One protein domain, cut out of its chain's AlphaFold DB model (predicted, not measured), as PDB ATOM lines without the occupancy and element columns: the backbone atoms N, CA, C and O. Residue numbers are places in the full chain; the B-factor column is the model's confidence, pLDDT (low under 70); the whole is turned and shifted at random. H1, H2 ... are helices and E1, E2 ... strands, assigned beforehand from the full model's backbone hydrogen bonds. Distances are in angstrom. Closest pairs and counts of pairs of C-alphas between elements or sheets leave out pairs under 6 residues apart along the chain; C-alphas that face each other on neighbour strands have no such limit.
ATOM      1  N   THR A   6      88.119 151.400  93.797       86.31
ATOM      2  CA  THR A   6      89.220 150.959  94.654       86.31
ATOM      3  C   THR A   6      89.533 149.485  94.424       86.31
ATOM      4  O   THR A   6      88.649 148.683  94.105       86.31
ATOM      5  N   VAL A   7      90.806 149.127  94.580       87.38
ATOM      6  CA  VAL A   7      91.276 147.742  94.637       87.38
ATOM      7  C   VAL A   7      92.267 147.626  95.787       87.38
ATOM      8  O   VAL A   7      93.264 148.344  95.819       87.38
ATOM      9  N   ARG A   8      92.013 146.687  96.699       87.75
ATOM     10  CA  ARG A   8      92.909 146.322  97.800       87.75
ATOM     11  C   ARG A   8      93.473 144.934  97.525       87.75
ATOM     12  O   ARG A   8      92.726 144.005  97.216       87.75
ATOM     13  N   LEU A   9      94.790 144.809  97.613       87.94
ATOM     14  CA  LEU A   9      95.509 143.556  97.424       87.94
ATOM     15  C   LEU A   9      96.392 143.322  98.651       87.94
ATOM     16  O   LEU A   9      97.108 144.235  99.060       87.94
ATOM     17  N   GLN A  10      96.317 142.136  99.250       88.00
ATOM     18  CA  GLN A  10      97.069 141.790 100.457       88.00
ATOM     19  C   GLN A  10      97.522 140.333 100.417       88.00
ATOM     20  O   GLN A  10      96.791 139.460  99.947       88.00
ATOM     21  N   VAL A  11      98.711 140.071 100.956       87.31
ATOM     22  CA  VAL A  11      99.164 138.722 101.304       87.31
ATOM     23  C   VAL A  11      98.916 138.528 102.794       87.31
ATOM     24  O   VAL A  11      99.297 139.377 103.596       87.31
ATOM     25  N   LEU A  12      98.245 137.439 103.151       87.00
ATOM     26  CA  LEU A  12      97.901 137.084 104.522       87.00
ATOM     27  C   LEU A  12      98.583 135.765 104.883       87.00
ATOM     28  O   LEU A  12      98.587 134.821 104.088       87.00
ATOM     29  N   CYS A  13      99.108 135.697 106.100       84.69
ATOM     30  CA  CYS A  13      99.641 134.484 106.701       84.69
ATOM     31  C   CYS A  13      98.812 134.160 107.940       84.69
ATOM     32  O   CYS A  13      98.532 135.052 108.734       84.69
ATOM     33  N   SER A  14      98.394 132.904 108.077       84.44
ATOM     34  CA  SER A  14      97.803 132.416 109.321       84.44
ATOM     35  C   SER A  14      98.902 132.136 110.339       84.44
ATOM     36  O   SER A  14      99.930 131.558 109.978       84.44
ATOM     37  N   GLU A  15      98.642 132.490 111.595       82.56
ATOM     38  CA  GLU A  15      99.471 132.109 112.744       82.56
ATOM     39  C   GLU A  15      99.224 130.652 113.175       82.56
ATOM     40  O   GLU A  15     100.063 130.043 113.833       82.56
ATOM     41  N   GLU A  16      98.101 130.054 112.761       80.50
ATOM     42  CA  GLU A  16      97.776 128.658 113.067       80.50
ATOM     43  C   GLU A  16      98.683 127.675 112.316       80.50
ATOM     44  O   GLU A  16      98.991 127.866 111.135       80.50
ATOM     45  N   SER A  17      99.057 126.582 112.987       78.62
ATOM     46  CA  SER A  17      99.788 125.468 112.379       78.62
ATOM     47  C   SER A  17      98.818 124.438 111.771       78.62
ATOM     48  O   SER A  17      97.898 124.007 112.466       78.62
ATOM     49  N   PRO A  18      99.006 123.998 110.510       78.88
ATOM     50  CA  PRO A  18     100.040 124.438 109.574       78.88
ATOM     51  C   PRO A  18      99.734 125.822 108.981       78.88
ATOM     52  O   PRO A  18      98.593 126.110 108.603       78.88
ATOM     53  N   ARG A  19     100.782 126.652 108.837       80.88
ATOM     54  CA  ARG A  19     100.665 128.023 108.318       80.88
ATOM     55  C   ARG A  19      99.961 128.030 106.970       80.88
ATOM     56  O   ARG A  19     100.364 127.356 106.024       80.88
ATOM     57  N   GLN A  20      98.908 128.832 106.876       84.62
ATOM     58  CA  GLN A  20      98.161 129.012 105.639       84.62
ATOM     59  C   GLN A  20      98.515 130.354 105.020       84.62
ATOM     60  O   GLN A  20      98.435 131.385 105.683       84.62
ATOM     61  N   HIS A  21      98.834 130.349 103.732       86.94
ATOM     62  CA  HIS A  21      99.094 131.570 102.983       86.94
ATOM     63  C   HIS A  21      97.901 131.876 102.087       86.94
ATOM     64  O   HIS A  21      97.355 130.991 101.423       86.94
ATOM     65  N   ARG A  22      97.448 133.127 102.093       87.56
ATOM     66  CA  ARG A  22      96.296 133.564 101.304       87.56
ATOM     67  C   ARG A  22      96.615 134.870 100.595       87.56
ATOM     68  O   ARG A  22      97.302 135.725 101.145       87.56
ATOM     69  N   VAL A  23      96.083 135.043  99.391       88.75
ATOM     70  CA  VAL A  23      96.071 136.344  98.713       88.75
ATOM     71  C   VAL A  23      94.642 136.856  98.716       88.75
ATOM     72  O   VAL A  23      93.751 136.229  98.141       88.75
ATOM     73  N   LEU A  24      94.434 137.984  99.390       89.44
ATOM     74  CA  LEU A  24      93.162 138.683  99.447       89.44
ATOM     75  C   LEU A  24      93.126 139.758  98.369       89.44
ATOM     76  O   LEU A  24      94.043 140.573  98.235       89.44
ATOM     77  N   ARG A  25      92.026 139.778  97.624       90.44
ATOM     78  CA  ARG A  25      91.726 140.786  96.621       90.44
ATOM     79  C   ARG A  25      90.319 141.316  96.848       90.44
ATOM     80  O   ARG A  25      89.355 140.587  96.642       90.44
ATOM     81  N   ALA A  26      90.212 142.589  97.196       89.12
ATOM     82  CA  ALA A  26      88.942 143.300  97.269       89.12
ATOM     83  C   ALA A  26      88.881 144.379  96.184       89.12
ATOM     84  O   ALA A  26      89.904 144.968  95.823       89.12
ATOM     85  N   TRP A  27      87.700 144.627  95.631       89.75
ATOM     86  CA  TRP A  27      87.462 145.726  94.695       89.75
ATOM     87  C   TRP A  27      86.057 146.274  94.871       89.75
ATOM     88  O   TRP A  27      85.154 145.526  95.226       89.75
ATOM     89  N   GLY A  28      85.854 147.550  94.576       88.19
ATOM     90  CA  GLY A  28      84.536 148.162  94.688       88.19
ATOM     91  C   GLY A  28      84.529 149.623  94.289       88.19
ATOM     92  O   GLY A  28      85.567 150.185  93.930       88.19
ATOM     93  N   ARG A  29      83.351 150.240  94.334       84.38
ATOM     94  CA  ARG A  29      83.236 151.700  94.233       84.38
ATOM     95  C   ARG A  29      83.517 152.308  95.603       84.38
ATOM     96  O   ARG A  29      83.029 151.804  96.607       84.38
ATOM     97  N   ILE A  30      84.329 153.362  95.635       82.06
ATOM     98  CA  ILE A  30      84.676 154.048  96.890       82.06
ATOM     99  C   ILE A  30      83.389 154.579  97.536       82.06
ATOM    100  O   ILE A  30      82.562 155.164  96.835       82.06
ATOM    101  N   GLY A  31      83.210 154.332  98.838       72.31
ATOM    102  CA  GLY A  31      82.029 154.750  99.605       72.31
ATOM    103  C   GLY A  31      80.740 153.978  99.289       72.31
ATOM    104  O   GLY A  31      79.659 154.416  99.670       72.31
ATOM    105  N   MET A  32      80.809 152.851  98.566       77.44
ATOM    106  CA  MET A  32      79.633 152.030  98.255       77.44
ATOM    107  C   MET A  32      79.847 150.566  98.640       77.44
ATOM    108  O   MET A  32      80.928 150.010  98.466       77.44
ATOM    109  N   ARG A  33      78.760 149.884  99.023       73.88
ATOM    110  CA  ARG A  33      78.748 148.425  99.268       73.88
ATOM    111  C   ARG A  33      78.942 147.589  97.992       73.88
ATOM    112  O   ARG A  33      79.029 146.368  98.059       73.88
ATOM    113  N   ILE A  34      78.985 148.232  96.822       72.12
ATOM    114  CA  ILE A  34      79.162 147.575  95.526       72.12
ATOM    115  C   ILE A  34      80.631 147.189  95.366       72.12
ATOM    116  O   ILE A  34      81.488 148.038  95.103       72.12
ATOM    117  N   GLY A  35      80.903 145.893  95.469       83.12
ATOM    118  CA  GLY A  35      82.241 145.342  95.362       83.12
ATOM    119  C   GLY A  35      82.264 143.820  95.402       83.12
ATOM    120  O   GLY A  35      81.226 143.166  95.443       83.12
ATOM    121  N   GLY A  36      83.465 143.258  95.363       86.56
ATOM    122  CA  GLY A  36      83.702 141.827  95.490       86.56
ATOM    123  C   GLY A  36      84.967 141.543  96.286       86.56
ATOM    124  O   GLY A  36      85.896 142.355  96.318       86.56
ATOM    125  N   LEU A  37      84.988 140.371  96.913       88.62
ATOM    126  CA  LEU A  37      86.113 139.840  97.671       88.62
ATOM    127  C   LEU A  37      86.493 138.476  97.095       88.62
ATOM    128  O   LEU A  37      85.643 137.617  96.883       88.62
ATOM    129  N   ASN A  38      87.780 138.271  96.850       89.50
ATOM    130  CA  ASN A  38      88.331 136.983  96.461       89.50
ATOM    131  C   ASN A  38      89.509 136.651  97.375       89.50
ATOM    132  O   ASN A  38      90.415 137.469  97.544       89.50
ATOM    133  N   VAL A  39      89.484 135.458  97.962       85.62
ATOM    134  CA  VAL A  39      90.546 134.954  98.832       85.62
ATOM    135  C   VAL A  39      91.049 133.644  98.243       85.62
ATOM    136  O   VAL A  39      90.351 132.634  98.279       85.62
ATOM    137  N   GLY A  40      92.255 133.665  97.679       81.56
ATOM    138  CA  GLY A  40      92.906 132.471  97.145       81.56
ATOM    139  C   GLY A  40      93.816 131.844  98.193       81.56
ATOM    140  O   GLY A  40      94.742 132.510  98.657       81.56
ATOM    141  N   ARG A  41      93.573 130.583  98.565       81.50
ATOM    142  CA  ARG A  41      94.469 129.812  99.444       81.50
ATOM    143  C   ARG A  41      95.635 129.260  98.630       81.50
ATOM    144  O   ARG A  41      95.436 128.744  97.534       81.50
ATOM    145  N   LEU A  42      96.843 129.380  99.166       81.88
ATOM    146  CA  LEU A  42      98.080 128.954  98.522       81.88
ATOM    147  C   LEU A  42      98.918 128.114  99.481       81.88
ATOM    148  O   LEU A  42      98.827 128.242 100.702       81.88
ATOM    149  N   VAL A  43      99.717 127.232  98.885       74.69
ATOM    150  CA  VAL A  43     100.475 126.195  99.597       74.69
ATOM    151  C   VAL A  43     101.712 126.773 100.293       74.69
ATOM    152  O   VAL A  43     102.134 126.250 101.315       74.69
ATOM    153  N   SER A  44     102.277 127.876  99.786       85.94
ATOM    154  CA  SER A  44     103.486 128.494 100.341       85.94
ATOM    155  C   SER A  44     103.450 130.022 100.295       85.94
ATOM    156  O   SER A  44     102.764 130.628  99.464       85.94
ATOM    157  N   LEU A  45     104.238 130.653 101.173       85.81
ATOM    158  CA  LEU A  45     104.435 132.104 101.188       85.81
ATOM    159  C   LEU A  45     105.000 132.609  99.860       85.81
ATOM    160  O   LEU A  45     104.580 133.651  99.360       85.81
ATOM    161  N   HIS A  46     105.933 131.856  99.274       88.31
ATOM    162  CA  HIS A  46     106.533 132.199  97.991       88.31
ATOM    163  C   HIS A  46     105.479 132.222  96.877       88.31
ATOM    164  O   HIS A  46     105.373 133.211  96.155       88.31
ATOM    165  N   ALA A  47     104.621 131.197  96.806       88.25
ATOM    166  CA  ALA A  47     103.521 131.160  95.843       88.25
ATOM    167  C   ALA A  47     102.539 132.330  96.047       88.25
ATOM    168  O   ALA A  47     102.079 132.929  95.075       88.25
ATOM    169  N   ALA A  48     102.247 132.695  97.300       87.50
ATOM    170  CA  ALA A  48     101.404 133.848  97.624       87.50
ATOM    171  C   ALA A  48     102.024 135.185  97.216       87.50
ATOM    172  O   ALA A  48     101.343 136.023  96.623       87.50
ATOM    173  N   THR A  49     103.317 135.355  97.464       88.50
ATOM    174  CA  THR A  49     104.067 136.560  97.093       88.50
ATOM    175  C   THR A  49     104.146 136.706  95.576       88.50
ATOM    176  O   THR A  49     103.848 137.775  95.042       88.50
ATOM    177  N   GLN A  50     104.440 135.620  94.860       90.75
ATOM    178  CA  GLN A  50     104.490 135.637  93.401       90.75
ATOM    179  C   GLN A  50     103.122 135.956  92.800       90.75
ATOM    180  O   GLN A  50     102.990 136.848  91.962       90.75
ATOM    181  N   ARG A  51     102.064 135.310  93.308       89.88
ATOM    182  CA  ARG A  51     100.697 135.585  92.860       89.88
ATOM    183  C   ARG A  51     100.290 137.036  93.109       89.88
ATOM    184  O   ARG A  51      99.555 137.616  92.307       89.88
ATOM    185  N   PHE A  52     100.746 137.617  94.211       90.75
ATOM    186  CA  PHE A  52     100.548 139.025  94.516       90.75
ATOM    187  C   PHE A  52     101.279 139.932  93.513       90.75
ATOM    188  O   PHE A  52     100.639 140.826  92.954       90.75
ATOM    189  N   HIS A  53     102.560 139.677  93.222       91.06
ATOM    190  CA  HIS A  53     103.322 140.438  92.223       91.06
ATOM    191  C   HIS A  53     102.657 140.393  90.840       91.06
ATOM    192  O   HIS A  53     102.478 141.443  90.218       91.06
ATOM    193  N   ASP A  54     102.201 139.219  90.400       91.69
ATOM    194  CA  ASP A  54     101.509 139.051  89.116       91.69
ATOM    195  C   ASP A  54     100.221 139.884  89.047       91.69
ATOM    196  O   ASP A  54      99.933 140.559  88.053       91.69
ATOM    197  N   LEU A  55      99.419 139.850  90.116       90.56
ATOM    198  CA  LEU A  55      98.170 140.609  90.202       90.56
ATOM    199  C   LEU A  55      98.421 142.117  90.239       90.56
ATOM    200  O   LEU A  55      97.681 142.872  89.598       90.56
ATOM    201  N   PHE A  56      99.451 142.544  90.966       89.38
ATOM    202  CA  PHE A  56      99.872 143.936  91.048       89.38
ATOM    203  C   PHE A  56     100.303 144.451  89.674       89.38
ATOM    204  O   PHE A  56      99.718 145.414  89.168       89.38
ATOM    205  N   LEU A  57     101.224 143.742  89.016       89.69
ATOM    206  CA  LEU A  57     101.702 144.080  87.679       89.69
ATOM    207  C   LEU A  57     100.544 144.113  86.675       89.69
ATOM    208  O   LEU A  57     100.398 145.073  85.921       89.69
ATOM    209  N   LYS A  58      99.634 143.135  86.717       89.56
ATOM    210  CA  LYS A  58      98.460 143.109  85.831       89.56
ATOM    211  C   LYS A  58      97.533 144.313  86.026       89.56
ATOM    212  O   LYS A  58      96.885 144.743  85.071       89.56
ATOM    213  N   ARG A  59      97.395 144.844  87.243       86.00
ATOM    214  CA  ARG A  59      96.447 145.935  87.552       86.00
ATOM    215  C   ARG A  59      97.051 147.323  87.375       86.00
ATOM    216  O   ARG A  59      96.348 148.229  86.924       86.00
ATOM    217  N   ILE A  60      98.321 147.465  87.720       87.56
ATOM    218  CA  ILE A  60      99.008 148.751  87.837       87.56
ATOM    219  C   ILE A  60     100.032 148.945  86.709       87.56
ATOM    220  O   ILE A  60     100.394 150.078  86.412       87.56
ATOM    221  N   ALA A  61     100.440 147.864  86.033       87.88
ATOM    222  CA  ALA A  61     101.437 147.858  84.957       87.88
ATOM    223  C   ALA A  61     102.802 148.438  85.366       87.88
ATOM    224  O   ALA A  61     103.559 148.919  84.534       87.88
ATOM    225  N   ASN A  62     103.110 148.357  86.659       85.56
ATOM    226  CA  ASN A  62     104.418 148.639  87.227       85.56
ATOM    227  C   ASN A  62     104.819 147.423  88.070       85.56
ATOM    228  O   ASN A  62     103.949 146.748  88.634       85.56
ATOM    229  N   SER A  63     106.112 147.124  88.142       85.31
ATOM    230  CA  SER A  63     106.620 146.066  89.014       85.31
ATOM    231  C   SER A  63     106.412 146.427  90.485       85.31
ATOM    232  O   SER A  63     106.430 147.597  90.880       85.31
ATOM    233  N   TRP A  64     106.197 145.406  91.311       83.69
ATOM    234  CA  TRP A  64     106.191 145.592  92.757       83.69
ATOM    235  C   TRP A  64     107.575 146.048  93.238       83.69
ATOM    236  O   TRP A  64     108.590 145.560  92.749       83.69
ATOM    237  N   GLY A  65     107.616 146.989  94.186       79.38
ATOM    238  CA  GLY A  65     108.869 147.536  94.720       79.38
ATOM    239  C   GLY A  65     109.555 148.574  93.827       79.38
ATOM    240  O   GLY A  65     110.603 149.092  94.208       79.38
ATOM    241  N   ALA A  66     108.977 148.928  92.672       78.69
ATOM    242  CA  ALA A  66     109.462 150.057  91.885       78.69
ATOM    243  C   ALA A  66     109.408 151.346  92.723       78.69
ATOM    244  O   ALA A  66     108.372 151.690  93.298       78.69
ATOM    245  N   GLY A  67     110.532 152.063  92.790       75.69
ATOM    246  CA  GLY A  67     110.599 153.353  93.468       75.69
ATOM    247  C   GLY A  67     109.644 154.370  92.841       75.69
ATOM    248  O   GLY A  67     109.308 154.279  91.660       75.69
ATOM    249  N   ARG A  68     109.234 155.378  93.620       77.44
ATOM    250  CA  ARG A  68     108.273 156.409  93.184       77.44
ATOM    251  C   ARG A  68     108.673 157.094  91.872       77.44
ATOM    252  O   ARG A  68     107.804 157.401  91.067       77.44
ATOM    253  N   ALA A  69     109.976 157.289  91.658       80.81
ATOM    254  CA  ALA A  69     110.535 157.885  90.444       80.81
ATOM    255  C   ALA A  69     110.275 157.053  89.175       80.81
ATOM    256  O   ALA A  69     110.168 157.613  88.091       80.81
ATOM    257  N   ASN A  70     110.119 155.735  89.315       82.00
ATOM    258  CA  ASN A  70     109.927 154.807  88.197       82.00
ATOM    259  C   ASN A  70     108.447 154.468  87.966       82.00
ATOM    260  O   ASN A  70     108.132 153.620  87.135       82.00
ATOM    261  N   PHE A  71     107.531 155.086  88.719       81.69
ATOM    262  CA  PHE A  71     106.117 154.763  88.642       81.69
ATOM    263  C   PHE A  71     105.412 155.571  87.565       81.69
ATOM    264  O   PHE A  71     105.213 156.781  87.698       81.69
ATOM    265  N   VAL A  72     104.957 154.882  86.524       83.12
ATOM    266  CA  VAL A  72     104.267 155.516  85.403       83.12
ATOM    267  C   VAL A  72     102.768 155.261  85.514       83.12
ATOM    268  O   VAL A  72     102.303 154.117  85.494       83.12
ATOM    269  N   LYS A  73     101.981 156.338  85.623       84.31
ATOM    270  CA  LYS A  73     100.515 156.255  85.591       84.31
ATOM    271  C   LYS A  73     100.056 155.997  84.156       84.31
ATOM    272  O   LYS A  73     100.010 156.913  83.342       84.31
ATOM    273  N   LEU A  74      99.670 154.758  83.865       84.94
ATOM    274  CA  LEU A  74      99.111 154.386  82.566       84.94
ATOM    275  C   LEU A  74      97.588 154.551  82.521       84.94
ATOM    276  O   LEU A  74      96.875 154.336  83.505       84.94
ATOM    277  N   GLN A  75      97.076 154.896  81.343       81.56
ATOM    278  CA  GLN A  75      95.642 155.021  81.100       81.56
ATOM    279  C   GLN A  75      94.932 153.677  81.347       81.56
ATOM    280  O   GLN A  75      95.442 152.615  80.994       81.56
ATOM    281  N   ARG A  76      93.742 153.717  81.966       80.62
ATOM    282  CA  ARG A  76      92.936 152.531  82.346       80.62
ATOM    283  C   ARG A  76      93.624 151.560  83.327       80.62
ATOM    284  O   ARG A  76      93.085 150.483  83.584       80.62
ATOM    285  N   ARG A  77      94.775 151.924  83.904       84.56
ATOM    286  CA  ARG A  77      95.423 151.197  85.007       84.56
ATOM    287  C   ARG A  77      95.150 151.886  86.336       84.56
ATOM    288  O   ARG A  77      94.817 153.069  86.392       84.56
ATOM    289  N   ILE A  78      95.251 151.112  87.410       82.88
ATOM    290  CA  ILE A  78      94.999 151.609  88.762       82.88
ATOM    291  C   ILE A  78      96.212 152.411  89.224       82.88
ATOM    292  O   ILE A  78      97.349 151.990  89.025       82.88
ATOM    293  N   PHE A  79      95.964 153.559  89.847       81.50
ATOM    294  CA  PHE A  79      97.004 154.381  90.452       81.50
ATOM    295  C   PHE A  79      97.131 154.069  91.947       81.50
ATOM    296  O   PHE A  79      96.126 153.869  92.629       81.50
ATOM    297  N   LEU A  80      98.359 154.053  92.463       78.75
ATOM    298  CA  LEU A  80      98.624 153.866  93.889       78.75
ATOM    299  C   LEU A  80      98.322 155.151  94.658       78.75
ATOM    300  O   LEU A  80      99.009 156.156  94.495       78.75
ATOM    301  N   SER A  81      97.309 155.106  95.521       71.06
ATOM    302  CA  SER A  81      96.884 156.257  96.325       71.06
ATOM    303  C   SER A  81      97.788 156.523  97.530       71.06
ATOM    304  O   SER A  81      97.942 157.673  97.928       71.06
ATOM    305  N   ASN A  82      98.407 155.490  98.111       69.31
ATOM    306  CA  ASN A  82      99.234 155.631  99.306       69.31
ATOM    307  C   ASN A  82     100.516 154.795  99.216       69.31
ATOM    308  O   ASN A  82     100.498 153.573  99.351       69.31
ATOM    309  N   TRP A  83     101.634 155.493  99.030       66.56
ATOM    310  CA  TRP A  83     102.972 154.912  98.930       66.56
ATOM    311  C   TRP A  83     103.491 154.374 100.270       66.56
ATOM    312  O   TRP A  83     104.191 153.369 100.296       66.56
ATOM    313  N   ASN A  84     103.066 154.962 101.392       64.56
ATOM    314  CA  ASN A  84     103.487 154.556 102.737       64.56
ATOM    315  C   ASN A  84     102.815 153.252 103.202       64.56
ATOM    316  O   ASN A  84     103.175 152.712 104.242       64.56
ATOM    317  N   LYS A  85     101.822 152.749 102.453       61.16
ATOM    318  CA  LYS A  85     101.177 151.442 102.677       61.16
ATOM    319  C   LYS A  85     101.845 150.300 101.894       61.16
ATOM    320  O   LYS A  85     101.385 149.167 101.992       61.16
ATOM    321  N   LEU A  86     102.889 150.584 101.108       56.12
ATOM    322  CA  LEU A  86     103.657 149.575 100.362       56.12
ATOM    323  C   LEU A  86     104.722 148.884 101.221       56.12
ATOM    324  O   LEU A  86     105.274 147.866 100.811       56.12
ATOM    325  N   THR A  87     105.014 149.420 102.405       54.22
ATOM    326  CA  THR A  87     105.862 148.746 103.381       54.22
ATOM    327  C   THR A  87     105.096 147.577 103.999       54.22
ATOM    328  O   THR A  87     103.937 147.751 104.394       54.22
ATOM    329  N   PRO A  88     105.709 146.382 104.102       49.53
ATOM    330  CA  PRO A  88     105.114 145.280 104.836       49.53
ATOM    331  C   PRO A  88     104.895 145.739 106.277       49.53
ATOM    332  O   PRO A  88     105.836 145.863 107.058       49.53
ATOM    333  N   ARG A  89     103.643 146.018 106.639       50.88
ATOM    334  CA  ARG A  89     103.266 146.085 108.044       50.88
ATOM    335  C   ARG A  89     103.176 144.644 108.504       50.88
ATOM    336  O   ARG A  89     102.184 143.972 108.229       50.88
ATOM    337  N   VAL A  90     104.228 144.162 109.160       43.31
ATOM    338  CA  VAL A  90     104.096 143.009 110.044       43.31
ATOM    339  C   VAL A  90     103.146 143.469 111.143       43.31
ATOM    340  O   VAL A  90     103.542 144.160 112.075       43.31
ATOM    341  N   ILE A  91     101.857 143.185 110.976       44.00
ATOM    342  CA  ILE A  91     100.892 143.331 112.058       44.00
ATOM    343  C   ILE A  91     101.092 142.086 112.923       44.00
ATOM    344  O   ILE A  91     100.298 141.153 112.865       44.00
ATOM    345  N   CYS A  92     102.197 142.043 113.673       33.62
ATOM    346  CA  CYS A  92     102.225 141.252 114.894       33.62
ATOM    347  C   CYS A  92     101.089 141.823 115.735       33.62
ATOM    348  O   CYS A  92     101.118 142.996 116.123       33.62
ATOM    349  N   ARG A  93     100.042 141.025 115.944       39.81
ATOM    350  CA  ARG A  93      98.907 141.401 116.794       39.81
ATOM    351  C   ARG A  93      99.356 141.649 118.248       39.81
ATOM    352  O   ARG A  93      98.614 142.231 119.021       39.81
ATOM    353  N   ASP A  94     100.609 141.334 118.556       37.12
ATOM    354  CA  ASP A  94     101.252 141.479 119.859       37.12
ATOM    355  C   ASP A  94     101.510 142.937 120.292       37.12
ATOM    356  O   ASP A  94     101.887 143.163 121.435       37.12
ATOM    357  N   PHE A  95     101.307 143.942 119.426       38.09
ATOM    358  CA  PHE A  95     101.545 145.355 119.784       38.09
ATOM    359  C   PHE A  95     100.290 146.173 120.133       38.09
ATOM    360  O   PHE A  95     100.432 147.325 120.541       38.09
ATOM    361  N   TYR A  96      99.080 145.613 120.003       40.62
ATOM    362  CA  TYR A  96      97.828 146.325 120.327       40.62
ATOM    363  C   TYR A  96      97.027 145.726 121.496       40.62
ATOM    364  O   TYR A  96      96.058 146.347 121.918       40.62
ATOM    365  N   ASP A  97      97.443 144.588 122.064       36.12
ATOM    366  CA  ASP A  97      96.737 143.930 123.184       36.12
ATOM    367  C   ASP A  97      97.292 144.274 124.574       36.12
ATOM    368  O   ASP A  97      96.902 143.693 125.590       36.12
ATOM    369  N   HIS A  98      98.157 145.279 124.663       34.91
ATOM    370  CA  HIS A  98      98.343 145.981 125.921       34.91
ATOM    371  C   HIS A  98      97.500 147.246 125.856       34.91
ATOM    372  O   HIS A  98      97.947 148.225 125.251       34.91
ATOM    373  N   PRO A  99      96.288 147.270 126.453       37.69
ATOM    374  CA  PRO A  99      95.704 148.547 126.808       37.69
ATOM    375  C   PRO A  99      96.792 149.260 127.601       37.69
ATOM    376  O   PRO A  99      97.228 148.764 128.643       37.69
ATOM    377  N   ILE A 100      97.301 150.375 127.076       38.78
ATOM    378  CA  ILE A 100      98.090 151.282 127.892       38.78
ATOM    379  C   ILE A 100      97.123 151.655 129.006       38.78
ATOM    380  O   ILE A 100      96.181 152.421 128.796       38.78
ATOM    381  N   SER A 101      97.290 151.011 130.158       44.12
ATOM    382  CA  SER A 101      96.549 151.311 131.363       44.12
ATOM    383  C   SER A 101      97.012 152.692 131.803       44.12
ATOM    384  O   SER A 101      97.891 152.853 132.642       44.12
ATOM    385  N   LEU A 102      96.410 153.713 131.196       43.78
ATOM    386  CA  LEU A 102      96.377 155.073 131.714       43.78
ATOM    387  C   LEU A 102      95.400 155.173 132.897       43.78
ATOM    388  O   LEU A 102      95.108 156.266 133.360       43.78
ATOM    389  N   TYR A 103      94.946 154.037 133.433       43.19
ATOM    390  CA  TYR A 103      94.383 153.919 134.771       43.19
ATOM    391  C   TYR A 103      95.492 153.612 135.787       43.19
ATOM    392  O   TYR A 103      95.317 152.830 136.716       43.19
ATOM    393  N   GLY A 104      96.660 154.243 135.635       42.44
ATOM    394  CA  GLY A 104      97.443 154.566 136.818       42.44
ATOM    395  C   GLY A 104      96.561 155.458 137.681       42.44
ATOM    396  O   GLY A 104      95.976 156.401 137.159       42.44
ATOM    397  N   THR A 105      96.408 155.112 138.955       49.00
ATOM    398  CA  THR A 105      95.555 155.756 139.961       49.00
ATOM    399  C   THR A 105      95.896 157.244 140.141       49.00
ATOM    400  O   THR A 105      96.423 157.663 141.169       49.00
ATOM    401  N   MET A 106      95.627 158.073 139.135       46.06
ATOM    402  CA  MET A 106      95.685 159.520 139.217       46.06
ATOM    403  C   MET A 106      94.340 159.976 139.747       46.06
ATOM    404  O   MET A 106      93.319 159.916 139.065       46.06
ATOM    405  N   ARG A 107      94.345 160.432 140.998       55.47
ATOM    406  CA  ARG A 107      93.214 161.172 141.551       55.47
ATOM    407  C   ARG A 107      92.953 162.373 140.634       55.47
ATOM    408  O   ARG A 107      93.896 163.121 140.358       55.47
TER     409      ARG A 107
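AT A GLANCE: This is residues 6 to 107 of the 140 residues of the protein "WGR domain-containing protein" of Echinococcus granulosus (UniProt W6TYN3). A small antiparallel sheet of three strands, in the order E1, E2, E3, has one helix, H1, packed along one face; from there residues 61 to 107 run on with no named element, and residues 93 to 107 stick out as a tail. The strands form a meander, each the antiparallel neighbour of the one before, and H1 follows. The printed part has 102 residues, 41 in named elements, under half; the class is mixed. It is loose, with a radius of gyration of the C-alphas of 17.9 A, spanning 61 by 36 by 32 A.

HOW THE PARTS SIT: Inner strand E2, residues 21 to 29, forms hairpins with E1, residues 6 to 13 (N 8 and O 26, 2.9 A), and E3, residues 35 to 42 (N 25 and O 38, 2.8 A), all within hydrogen-bond range. H1, residues 45 to 60, is on the sheet at a height of 9.1 A, over E1 and E2, along the strands, at 2 degrees to E2 on the local plane. The closest C-alphas of E1 and H1 are those of Val 11 and Ala 48, 6.5 A. In H1 every O i to N i+4 pair is within hydrogen-bond range.

IN THESE COORDINATES: E1 measures 22.9 A from C-alpha 6 at (89.220, 150.959, 94.654), E2 27.1 A, E3 23.0 A, and H1 22.0 A to C-alpha 60 at (99.008, 148.751, 87.837).

THE WHOLE: The C-alphas farthest apart, of Gln 75 and Arg 107, are 60.8 A apart. The printed part has no cut and no long link between named elements. Residues 82 to 107 have pLDDT under 70.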